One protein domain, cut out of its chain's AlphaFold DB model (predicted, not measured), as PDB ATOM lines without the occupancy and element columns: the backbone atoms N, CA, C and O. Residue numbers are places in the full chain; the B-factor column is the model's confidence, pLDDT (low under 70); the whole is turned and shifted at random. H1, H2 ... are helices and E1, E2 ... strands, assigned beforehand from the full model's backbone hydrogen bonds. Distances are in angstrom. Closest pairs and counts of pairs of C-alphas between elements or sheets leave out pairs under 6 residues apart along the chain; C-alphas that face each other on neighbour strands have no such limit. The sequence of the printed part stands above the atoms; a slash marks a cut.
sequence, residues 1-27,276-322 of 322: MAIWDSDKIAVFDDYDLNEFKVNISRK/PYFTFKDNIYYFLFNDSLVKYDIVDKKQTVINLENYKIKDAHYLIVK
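This is residues 1 to 27 and 276 to 322 of the 322 residues of an uncharacterized protein of Streptococcus sp. HMSC061D10 (UniProt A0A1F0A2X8). Two four-stranded sheets make a V: they come together at their edge strands E4 and E8 and spread apart toward E7 and E3. They are offset along the length and overlap only in part, and the short helix H1 lies in the mouth of the V, between the end of E7 and E2. The printed part has 74 residues, with one named helix and eight named strands in the order E1 E2 E3 E4 E5 E6 E7 H1 E8. The sheets, ordered E4 E5 E6 E7 and E3 E2 E1 E8, are antiparallel throughout, and the class is mostly strand. The whole is compact, with a radius of gyration of the C-alphas of 11.7 A, and elongated, spanning 39 by 22 by 19 A.

E4 is residues 277 to 281, E5 is residues 284 to 288, E6 is residues 292 to 297, 16.3 A long, and E7 is residues 302 to 307, 16.6 A long. H1 is residues 308 to 311. In the other sheet E1 is residues 2 to 4, E2 is residues 8 to 12, E3 is residues 20 to 25, 15.0 A long, and E8 is residues 318 to 320. C-alpha 2 is at (171.713, 144.680, 115.255), C-alpha 302 at (172.294, 132.286, 133.804) and C-alpha 320 at (167.274, 142.198, 115.900).

E4 to E7 form a meander, each strand the antiparallel neighbour of the one before, in a twisted sheet. N 279 and O 286 of E4 and E5 are within hydrogen-bond range at 3.1 A, N 287 and O 294 of E5 and E6 at 2.9 A, and N 304 and O 295 of E7 and E6 at 2.8 A. E1, E2 and E3 form a second meander, with N 10 and O 3 at 2.8 A and N 9 and O 24 at 2.8 A. E8 is an edge strand beside E1, with N 4 and O 318 at 2.9 A. Between the sheets, the closest C-alphas of E4 and E8 are those of Tyr 277 and Tyr 318, 6.2 A apart. E3 and E7 are apart. H1 only grazes each sheet and is only just on it, with 5 pairs of C-alphas within 10 A for each. The closest C-alphas of H1 and E2 are those of Tyr 311 and Ala 10, 7.7 A apart. H1 is too short for an O i to N i+4 pair; its one O i to N i+3 pair is within range.

The two C-alphas farthest apart are those of Lys 27 and Asp 300, at 40.0 A. Residues 28 to 275 are not printed, and C-alphas 27 and 276 are 23.7 A apart across this cut, which lies in the link from E3 to E4. Of the links that are printed whole, none is long. The mean pLDDT of the printed part is 94.0, and no printed residue is under 70.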
ATOM      1  N   MET A   1     173.964 140.304 115.029       94.50
ATOM      2  CA  MET A   1     172.952 141.056 115.811       94.50
ATOM      3  C   MET A   1     172.900 142.518 115.347       94.50
ATOM      4  O   MET A   1     173.893 142.994 114.804       94.50
ATOM      5  N   ALA A   2     171.783 143.233 115.512       96.94
ATOM      6  CA  ALA A   2     171.713 144.680 115.255       96.94
ATOM      7  C   ALA A   2     170.903 145.402 116.344       96.94
ATOM      8  O   ALA A   2     169.787 144.981 116.634       96.94
ATOM      9  N   ILE A   3     171.460 146.471 116.919       97.38
ATOM     10  CA  ILE A   3     170.854 147.267 118.000       97.38
ATOM     11  C   ILE A   3     170.593 148.685 117.493       97.38
ATOM     12  O   ILE A   3     171.501 149.348 116.986       97.38
ATOM     13  N   TRP A   4     169.359 149.151 117.652       96.50
ATOM     14  CA  TRP A   4     168.943 150.508 117.317       96.50
ATOM     15  C   TRP A   4     169.185 151.452 118.484       96.50
ATOM     16  O   TRP A   4     168.645 151.256 119.569       96.50
ATOM     17  N   ASP A   5     169.947 152.502 118.204       94.69
ATOM     18  CA  ASP A   5     170.145 153.682 119.040       94.69
ATOM     19  C   ASP A   5     169.398 154.875 118.419       94.69
ATOM     20  O   ASP A   5     168.887 154.802 117.292       94.69
ATOM     21  N   SER A   6     169.328 156.005 119.116       90.06
ATOM     22  CA  SER A   6     168.600 157.184 118.637       90.06
ATOM     23  C   SER A   6     169.124 157.725 117.298       90.06
ATOM     24  O   SER A   6     168.325 158.203 116.496       90.06
ATOM     25  N   ASP A   7     170.419 157.613 116.986       93.69
ATOM     26  CA  ASP A   7     171.010 158.170 115.756       93.69
ATOM     27  C   ASP A   7     171.730 157.167 114.842       93.69
ATOM     28  O   ASP A   7     172.158 157.528 113.738       93.69
ATOM     29  N   LYS A   8     171.839 155.905 115.257       96.00
ATOM     30  CA  LYS A   8     172.566 154.860 114.530       96.00
ATOM     31  C   LYS A   8     172.000 153.469 114.802       96.00
ATOM     32  O   LYS A   8     171.256 153.255 115.751       96.00
ATOM     33  N   ILE A   9     172.416 152.515 113.982       97.38
ATOM     34  CA  ILE A   9     172.213 151.082 114.182       97.38
ATOM     35  C   ILE A   9     173.597 150.460 114.342       97.38
ATOM     36  O   ILE A   9     174.413 150.520 113.417       97.38
ATOM     37  N   ALA A  10     173.877 149.897 115.513       97.25
ATOM     38  CA  ALA A  10     175.113 149.177 115.783       97.25
ATOM     39  C   ALA A  10     174.957 147.715 115.349       97.25
ATOM     40  O   ALA A  10     174.051 147.018 115.805       97.25
ATOM     41  N   VAL A  11     175.828 147.257 114.452       97.31
ATOM     42  CA  VAL A  11     175.769 145.919 113.856       97.31
ATOM     43  C   VAL A  11     176.942 145.082 114.345       97.31
ATOM     44  O   VAL A  11     178.082 145.547 114.360       97.31
ATOM     45  N   PHE A  12     176.649 143.832 114.685       96.44
ATOM     46  CA  PHE A  12     177.588 142.851 115.221       96.44
ATOM     47  C   PHE A  12     177.479 141.546 114.433       96.44
ATOM     48  O   PHE A  12     176.371 141.166 114.028       96.44
ATOM     49  N   ASP A  13     178.602 140.866 114.219       93.25
ATOM     50  CA  ASP A  13     178.643 139.568 113.534       93.25
ATOM     51  C   ASP A  13     178.324 138.392 114.480       93.25
ATOM     52  O   ASP A  13     177.917 137.328 114.015       93.25
ATOM     53  N   ASP A  14     178.359 138.617 115.797       90.56
ATOM     54  CA  ASP A  14     178.028 137.641 116.837       90.56
ATOM     55  C   ASP A  14     176.865 138.094 117.752       90.56
ATOM     56  O   ASP A  14     176.282 139.175 117.589       90.56
ATOM     57  N   TYR A  15     176.484 137.229 118.704       86.06
ATOM     58  CA  TYR A  15     175.441 137.499 119.711       86.06
ATOM     59  C   TYR A  15     175.991 137.908 121.079       86.06
ATOM     60  O   TYR A  15     175.205 138.214 121.978       86.06
ATOM     61  N   ASP A  16     177.304 137.834 121.276       85.94
ATOM     62  CA  ASP A  16     177.980 138.262 122.504       85.94
ATOM     63  C   ASP A  16     178.516 139.696 122.389       85.94
ATOM     64  O   ASP A  16     179.108 140.214 123.331       85.94
ATOM     65  N   LEU A  17     178.263 140.353 121.249       89.12
ATOM     66  CA  LEU A  17     178.737 141.693 120.906       89.12
ATOM     67  C   LEU A  17     180.275 141.805 120.868       89.12
ATOM     68  O   LEU A  17     180.821 142.910 120.915       89.12
ATOM     69  N   ASN A  18     180.995 140.686 120.757       88.44
ATOM     70  CA  ASN A  18     182.456 140.673 120.690       88.44
ATOM     71  C   ASN A  18     182.972 141.102 119.310       88.44
ATOM     72  O   ASN A  18     184.067 141.656 119.202       88.44
ATOM     73  N   GLU A  19     182.183 140.890 118.256       92.06
ATOM     74  CA  GLU A  19     182.555 141.157 116.868       92.06
ATOM     75  C   GLU A  19     181.752 142.342 116.319       92.06
ATOM     76  O   GLU A  19     180.812 142.199 115.531       92.06
ATOM     77  N   PHE A  20     182.118 143.554 116.751       94.19
ATOM     78  CA  PHE A  20     181.538 144.782 116.203       94.19
ATOM     79  C   PHE A  20     181.877 144.927 114.714       94.19
ATOM     80  O   PHE A  20     183.047 144.975 114.328       94.19
ATOM     81  N   LYS A  21     180.840 145.076 113.889       95.19
ATOM     82  CA  LYS A  21     180.965 145.176 112.436       95.19
ATOM     83  C   LYS A  21     180.986 146.622 111.965       95.19
ATOM     84  O   LYS A  21     181.931 147.056 111.308       95.19
ATOM     85  N   VAL A  22     179.907 147.364 112.226       96.38
ATOM     86  CA  VAL A  22     179.708 148.710 111.672       96.38
ATOM     87  C   VAL A  22     178.596 149.464 112.402       96.38
ATOM     88  O   VAL A  22     177.678 148.859 112.950       96.38
ATOM     89  N   ASN A  23     178.652 150.797 112.353       96.81
ATOM     90  CA  ASN A  23     177.514 151.659 112.663       96.81
ATOM     91  C   ASN A  23     176.879 152.154 111.362       96.81
ATOM     92  O   ASN A  23     177.564 152.736 110.521       96.81
ATOM     93  N   ILE A  24     175.571 151.969 111.226       96.69
ATOM     94  CA  ILE A  24     174.778 152.530 110.132       96.69
ATOM     95  C   ILE A  24     174.080 153.775 110.670       96.69
ATOM     96  O   ILE A  24     173.327 153.686 111.634       96.69
ATOM     97  N   SER A  25     174.324 154.943 110.077       95.56
ATOM     98  CA  SER A  25     173.626 156.167 110.482       95.56
ATOM     99  C   SER A  25     172.132 156.059 110.186       95.56
ATOM    100  O   SER A  25     171.746 155.687 109.073       95.56
ATOM    101  N   ARG A  26     171.293 156.442 111.148       94.88
ATOM    102  CA  ARG A  26     169.846 156.523 110.937       94.88
ATOM    103  C   ARG A  26     169.494 157.847 110.280       94.88
ATOM    104  O   ARG A  26     170.033 158.897 110.633       94.88
ATOM    105  N   LYS A  27     168.593 157.791 109.298       90.75
ATOM    106  CA  LYS A  27     168.104 158.988 108.605       90.75
ATOM    107  C   LYS A  27     167.219 159.825 109.528       90.75
ATOM    108  O   LYS A  27     167.424 161.027 109.645       90.75
ATOM    109  N   PRO A 276     162.069 147.134 129.308       93.31
ATOM    110  CA  PRO A 276     163.082 146.788 128.327       93.31
ATOM    111  C   PRO A 276     162.406 146.257 127.062       93.31
ATOM    112  O   PRO A 276     161.362 145.607 127.119       93.31
ATOM    113  N   TYR A 277     163.024 146.481 125.903       95.50
ATOM    114  CA  TYR A 277     162.605 145.752 124.713       95.50
ATOM    115  C   TYR A 277     162.953 144.271 124.893       95.50
ATOM    116  O   TYR A 277     164.108 143.931 125.162       95.50
ATOM    117  N   PHE A 278     161.957 143.401 124.737       96.31
ATOM    118  CA  PHE A 278     162.106 141.961 124.891       96.31
ATOM    119  C   PHE A 278     162.060 141.248 123.541       96.31
ATOM    120  O   PHE A 278     161.190 141.492 122.704       96.31
ATOM    121  N   THR A 279     162.990 140.319 123.346       95.25
ATOM    122  CA  THR A 279     162.944 139.339 122.261       95.25
ATOM    123  C   THR A 279     163.668 138.072 122.697       95.25
ATOM    124  O   THR A 279     164.417 138.068 123.673       95.25
ATOM    125  N   PHE A 280     163.479 136.983 121.971       94.69
ATOM    126  CA  PHE A 280     164.142 135.723 122.259       94.69
ATOM    127  C   PHE A 280     164.558 135.040 120.966       94.69
ATOM    128  O   PHE A 280     163.952 135.214 119.906       94.69
ATOM    129  N   LYS A 281     165.629 134.262 121.063       92.12
ATOM    130  CA  LYS A 281     166.060 133.369 120.000       92.12
ATOM    131  C   LYS A 281     166.656 132.125 120.625       92.12
ATOM    132  O   LYS A 281     167.523 132.205 121.494       92.12
ATOM    133  N   ASP A 282     166.223 130.977 120.125       90.12
ATOM    134  CA  ASP A 282     166.640 129.684 120.635       90.12
ATOM    135  C   ASP A 282     166.354 129.538 122.133       90.12
ATOM    136  O   ASP A 282     165.196 129.508 122.518       90.12
ATOM    137  N   ASN A 283     167.388 129.403 122.960       94.38
ATOM    138  CA  ASN A 283     167.259 129.218 124.406       94.38
ATOM    139  C   ASN A 283     167.719 130.471 125.167       94.38
ATOM    140  O   ASN A 283     168.025 130.404 126.355       94.38
ATOM    141  N   ILE A 284     167.835 131.604 124.465       96.56
ATOM    142  CA  ILE A 284     168.317 132.859 125.027       96.56
ATOM    143  C   ILE A 284     167.216 133.907 124.941       96.56
ATOM    144  O   ILE A 284     166.716 134.233 123.859       96.56
ATOM    145  N   TYR A 285     166.894 134.471 126.096       97.56
ATOM    146  CA  TYR A 285     166.035 135.637 126.230       97.56
ATOM    147  C   TYR A 285     166.901 136.896 126.286       97.56
ATOM    148  O   TYR A 285     167.941 136.925 126.949       97.56
ATOM    149  N   TYR A 286     166.492 137.928 125.553       97.56
ATOM    150  CA  TYR A 286     167.208 139.190 125.418       97.56
ATOM    151  C   TYR A 286     166.336 140.327 125.949       97.56
ATOM    152  O   TYR A 286     165.258 140.585 125.415       97.56
ATOM    153  N   PHE A 287     166.839 141.037 126.955       96.88
ATOM    154  CA  PHE A 287     166.205 142.224 127.526       96.88
ATOM    155  C   PHE A 287     167.099 143.428 127.251       96.88
ATOM    156  O   PHE A 287     168.207 143.536 127.781       96.88
ATOM    157  N   LEU A 288     166.645 144.309 126.365       96.31
ATOM    158  CA  LEU A 288     167.377 145.501 125.962       96.31
ATOM    159  C   LEU A 288     166.886 146.706 126.765       96.31
ATOM    160  O   LEU A 288     165.795 147.226 126.524       96.31
ATOM    161  N   PHE A 289     167.731 147.164 127.678       94.25
ATOM    162  CA  PHE A 289     167.620 148.463 128.328       94.25
ATOM    163  C   PHE A 289     168.379 149.515 127.507       94.25
ATOM    164  O   PHE A 289     169.153 149.181 126.610       94.25
ATOM    165  N   ASN A 290     168.194 150.797 127.832       91.94
ATOM    166  CA  ASN A 290     168.784 151.905 127.069       91.94
ATOM    167  C   ASN A 290     170.319 151.814 126.936       91.94
ATOM    168  O   ASN A 290     170.870 152.148 125.886       91.94
ATOM    169  N   ASP A 291     171.002 151.361 127.988       91.62
ATOM    170  CA  ASP A 291     172.464 151.339 128.115       91.62
ATOM    171  C   ASP A 291     173.054 149.926 128.245       91.62
ATOM    172  O   ASP A 291     174.272 149.753 128.338       91.62
ATOM    173  N   SER A 292     172.212 148.895 128.255       94.69
ATOM    174  CA  SER A 292     172.618 147.536 128.589       94.69
ATOM    175  C   SER A 292     171.758 146.495 127.881       94.69
ATOM    176  O   SER A 292     170.559 146.661 127.672       94.69
ATOM    177  N   LEU A 293     172.396 145.392 127.500       96.25
ATOM    178  CA  LEU A 293     171.724 144.202 126.992       96.25
ATOM    179  C   LEU A 293     171.894 143.082 128.009       96.25
ATOM    180  O   LEU A 293     173.019 142.684 128.320       96.25
ATOM    181  N   VAL A 294     170.780 142.550 128.492       96.81
ATOM    182  CA  VAL A 294     170.765 141.360 129.332       96.81
ATOM    183  C   VAL A 294     170.447 140.150 128.472       96.81
ATOM    184  O   VAL A 294     169.439 140.121 127.771       96.81
ATOM    185  N   LYS A 295     171.319 139.147 128.537       96.56
ATOM    186  CA  LYS A 295     171.100 137.819 127.969       96.56
ATOM    187  C   LYS A 295     170.809 136.856 129.105       96.56
ATOM    188  O   LYS A 295     171.606 136.770 130.039       96.56
ATOM    189  N   TYR A 296     169.719 136.119 129.001       97.12
ATOM    190  CA  TYR A 296     169.352 135.089 129.958       97.12
ATOM    191  C   TYR A 296     169.285 133.740 129.246       97.12
ATOM    192  O   TYR A 296     168.489 133.564 128.326       97.12
ATOM    193  N   ASP A 297     170.157 132.814 129.641       95.75
ATOM    194  CA  ASP A 297     170.110 131.427 129.181       95.75
ATOM    195  C   ASP A 297     169.071 130.661 129.998       95.75
ATOM    196  O   ASP A 297     169.225 130.532 131.214       95.75
ATOM    197  N   ILE A 298     168.019 130.163 129.345       94.44
ATOM    198  CA  ILE A 298     166.908 129.487 130.030       94.44
ATOM    199  C   ILE A 298     167.269 128.075 130.509       94.44
ATOM    200  O   ILE A 298     166.611 127.549 131.403       94.44
ATOM    201  N   VAL A 299     168.295 127.448 129.925       92.62
ATOM    202  CA  VAL A 299     168.732 126.094 130.296       92.62
ATOM    203  C   VAL A 299     169.611 126.167 131.536       92.62
ATOM    204  O   VAL A 299     169.366 125.467 132.518       92.62
ATOM    205  N   ASP A 300     170.607 127.051 131.502       94.00
ATOM    206  CA  ASP A 300     171.559 127.225 132.601       94.00
ATOM    207  C   ASP A 300     171.049 128.197 133.680       94.00
ATOM    208  O   ASP A 300     171.697 128.363 134.718       94.00
ATOM    209  N   LYS A 301     169.909 128.859 133.432       93.56
ATOM    210  CA  LYS A 301     169.322 129.929 134.259       93.56
ATOM    211  C   LYS A 301     170.328 131.027 134.594       93.56
ATOM    212  O   LYS A 301     170.402 131.519 135.723       93.56
ATOM    213  N   LYS A 302     171.157 131.385 133.612       94.81
ATOM    214  CA  LYS A 302     172.294 132.286 133.804       94.81
ATOM    215  C   LYS A 302     172.088 133.605 133.081       94.81
ATOM    216  O   LYS A 302     171.935 133.649 131.861       94.81
ATOM    217  N   GLN A 303     172.219 134.686 133.841       94.94
ATOM    218  CA  GLN A 303     172.241 136.043 133.318       94.94
ATOM    219  C   GLN A 303     173.657 136.477 132.917       94.94
ATOM    220  O   GLN A 303     174.629 136.263 133.645       94.94
ATOM    221  N   THR A 304     173.765 137.153 131.776       95.38
ATOM    222  CA  THR A 304     174.944 137.919 131.355       95.38
ATOM    223  C   THR A 304     174.513 139.335 130.999       95.38
ATOM    224  O   THR A 304     173.632 139.521 130.164       95.38
ATOM    225  N   VAL A 305     175.142 140.335 131.619       95.44
ATOM    226  CA  VAL A 305     174.865 141.754 131.360       95.44
ATOM    227  C   VAL A 305     175.994 142.336 130.519       95.44
ATOM    228  O   VAL A 305     177.162 142.249 130.898       95.44
ATOM    229  N   ILE A 306     175.646 142.939 129.385       94.88
ATOM    230  CA  ILE A 306     176.589 143.591 128.476       94.88
ATOM    231  C   ILE A 306     176.329 145.097 128.501       94.88
ATOM    232  O   ILE A 306     175.247 145.548 128.133       94.88
ATOM    233  N   ASN A 307     177.330 145.880 128.916       94.25
ATOM    234  CA  ASN A 307     177.263 147.343 128.891       94.25
ATOM    235  C   ASN A 307     177.429 147.855 127.445       94.25
ATOM    236  O   ASN A 307     178.446 147.589 126.792       94.25
ATOM    237  N   LEU A 308     176.437 148.602 126.955       95.62
ATOM    238  CA  LEU A 308     176.381 149.118 125.589       95.62
ATOM    239  C   LEU A 308     177.149 150.439 125.394       95.62
ATOM    240  O   LEU A 308     177.459 150.808 124.253       95.62
ATOM    241  N   GLU A 309     177.559 151.116 126.472       93.06
ATOM    242  CA  GLU A 309     178.424 152.303 126.417       93.06
ATOM    243  C   GLU A 309     179.768 151.999 125.742       93.06
ATOM    244  O   GLU A 309     180.320 152.856 125.044       93.06
ATOM    245  N   ASN A 310     180.253 150.756 125.858       90.75
ATOM    246  CA  ASN A 310     181.450 150.263 125.165       90.75
ATOM    247  C   ASN A 310     181.360 150.445 123.637       90.75
ATOM    248  O   ASN A 310     182.375 150.641 122.965       90.75
ATOM    249  N   TYR A 311     180.141 150.460 123.091       93.19
ATOM    250  CA  TYR A 311     179.843 150.662 121.667       93.19
ATOM    251  C   TYR A 311     179.263 152.057 121.382       93.19
ATOM    252  O   TYR A 311     178.807 152.354 120.268       93.19
ATOM    253  N   LYS A 312     179.313 152.953 122.378       93.56
ATOM    254  CA  LYS A 312     178.752 154.311 122.357       93.56
ATOM    255  C   LYS A 312     177.253 154.322 122.057       93.56
ATOM    256  O   LYS A 312     176.814 155.208 121.328       93.56
ATOM    257  N   ILE A 313     176.520 153.300 122.482       94.88
ATOM    258  CA  ILE A 313     175.059 153.233 122.367       94.88
ATOM    259  C   ILE A 313     174.488 153.805 123.664       94.88
ATOM    260  O   ILE A 313     175.005 153.473 124.730       94.88
ATOM    261  N   LYS A 314     173.500 154.702 123.577       88.56
ATOM    262  CA  LYS A 314     172.982 155.423 124.758       88.56
ATOM    263  C   LYS A 314     171.476 155.308 124.953       88.56
ATOM    264  O   LYS A 314     171.023 155.323 126.090       88.56
ATOM    265  N   ASP A 315     170.728 155.210 123.858       90.25
ATOM    266  CA  ASP A 315     169.270 155.162 123.858       90.25
ATOM    267  C   ASP A 315     168.807 153.921 123.085       90.25
ATOM    268  O   ASP A 315     168.063 154.014 122.099       90.25
ATOM    269  N   ALA A 316     169.304 152.746 123.485       95.00
ATOM    270  CA  ALA A 316     168.931 151.494 122.847       95.00
ATOM    271  C   ALA A 316     167.438 151.206 123.056       95.00
ATOM    272  O   ALA A 316     166.925 151.315 124.164       95.00
ATOM    273  N   HIS A 317     166.726 150.860 121.986       94.62
ATOM    274  CA  HIS A 317     165.265 150.709 122.065       94.62
ATOM    275  C   HIS A 317     164.682 149.648 121.130       94.62
ATOM    276  O   HIS A 317     163.473 149.425 121.139       94.62
ATOM    277  N   TYR A 318     165.515 149.008 120.307       95.88
ATOM    278  CA  TYR A 318     165.111 147.877 119.480       95.88
ATOM    279  C   TYR A 318     166.309 146.989 119.143       95.88
ATOM    280  O   TYR A 318     167.429 147.477 118.954       95.88
ATOM    281  N   LEU A 319     166.069 145.680 119.066       95.62
ATOM    282  CA  LEU A 319     167.080 144.671 118.798       95.62
ATOM    283  C   LEU A 319     166.586 143.653 117.771       95.62
ATOM    284  O   LEU A 319     165.524 143.067 117.931       95.62
ATOM    285  N   ILE A 320     167.430 143.360 116.780       94.88
ATOM    286  CA  ILE A 320     167.274 142.198 115.900       94.88
ATOM    287  C   ILE A 320     168.336 141.154 116.236       94.88
ATOM    288  O   ILE A 320     169.545 141.366 116.046       94.88
ATOM    289  N   VAL A 321     167.863 139.979 116.639       92.12
ATOM    290  CA  VAL A 321     168.667 138.768 116.795       92.12
ATOM    291  C   VAL A 321     168.474 137.915 115.537       92.12
ATOM    292  O   VAL A 321     167.438 137.287 115.358       92.12
ATOM    293  N   LYS A 322     169.444 137.969 114.612       80.19
ATOM    294  CA  LYS A 322     169.396 137.235 113.330       80.19
ATOM    295  C   LYS A 322     169.689 135.776 113.514       80.19
ATOM    296  O   LYS A 322     170.621 135.496 114.287       80.19
TER     297      LYS A 322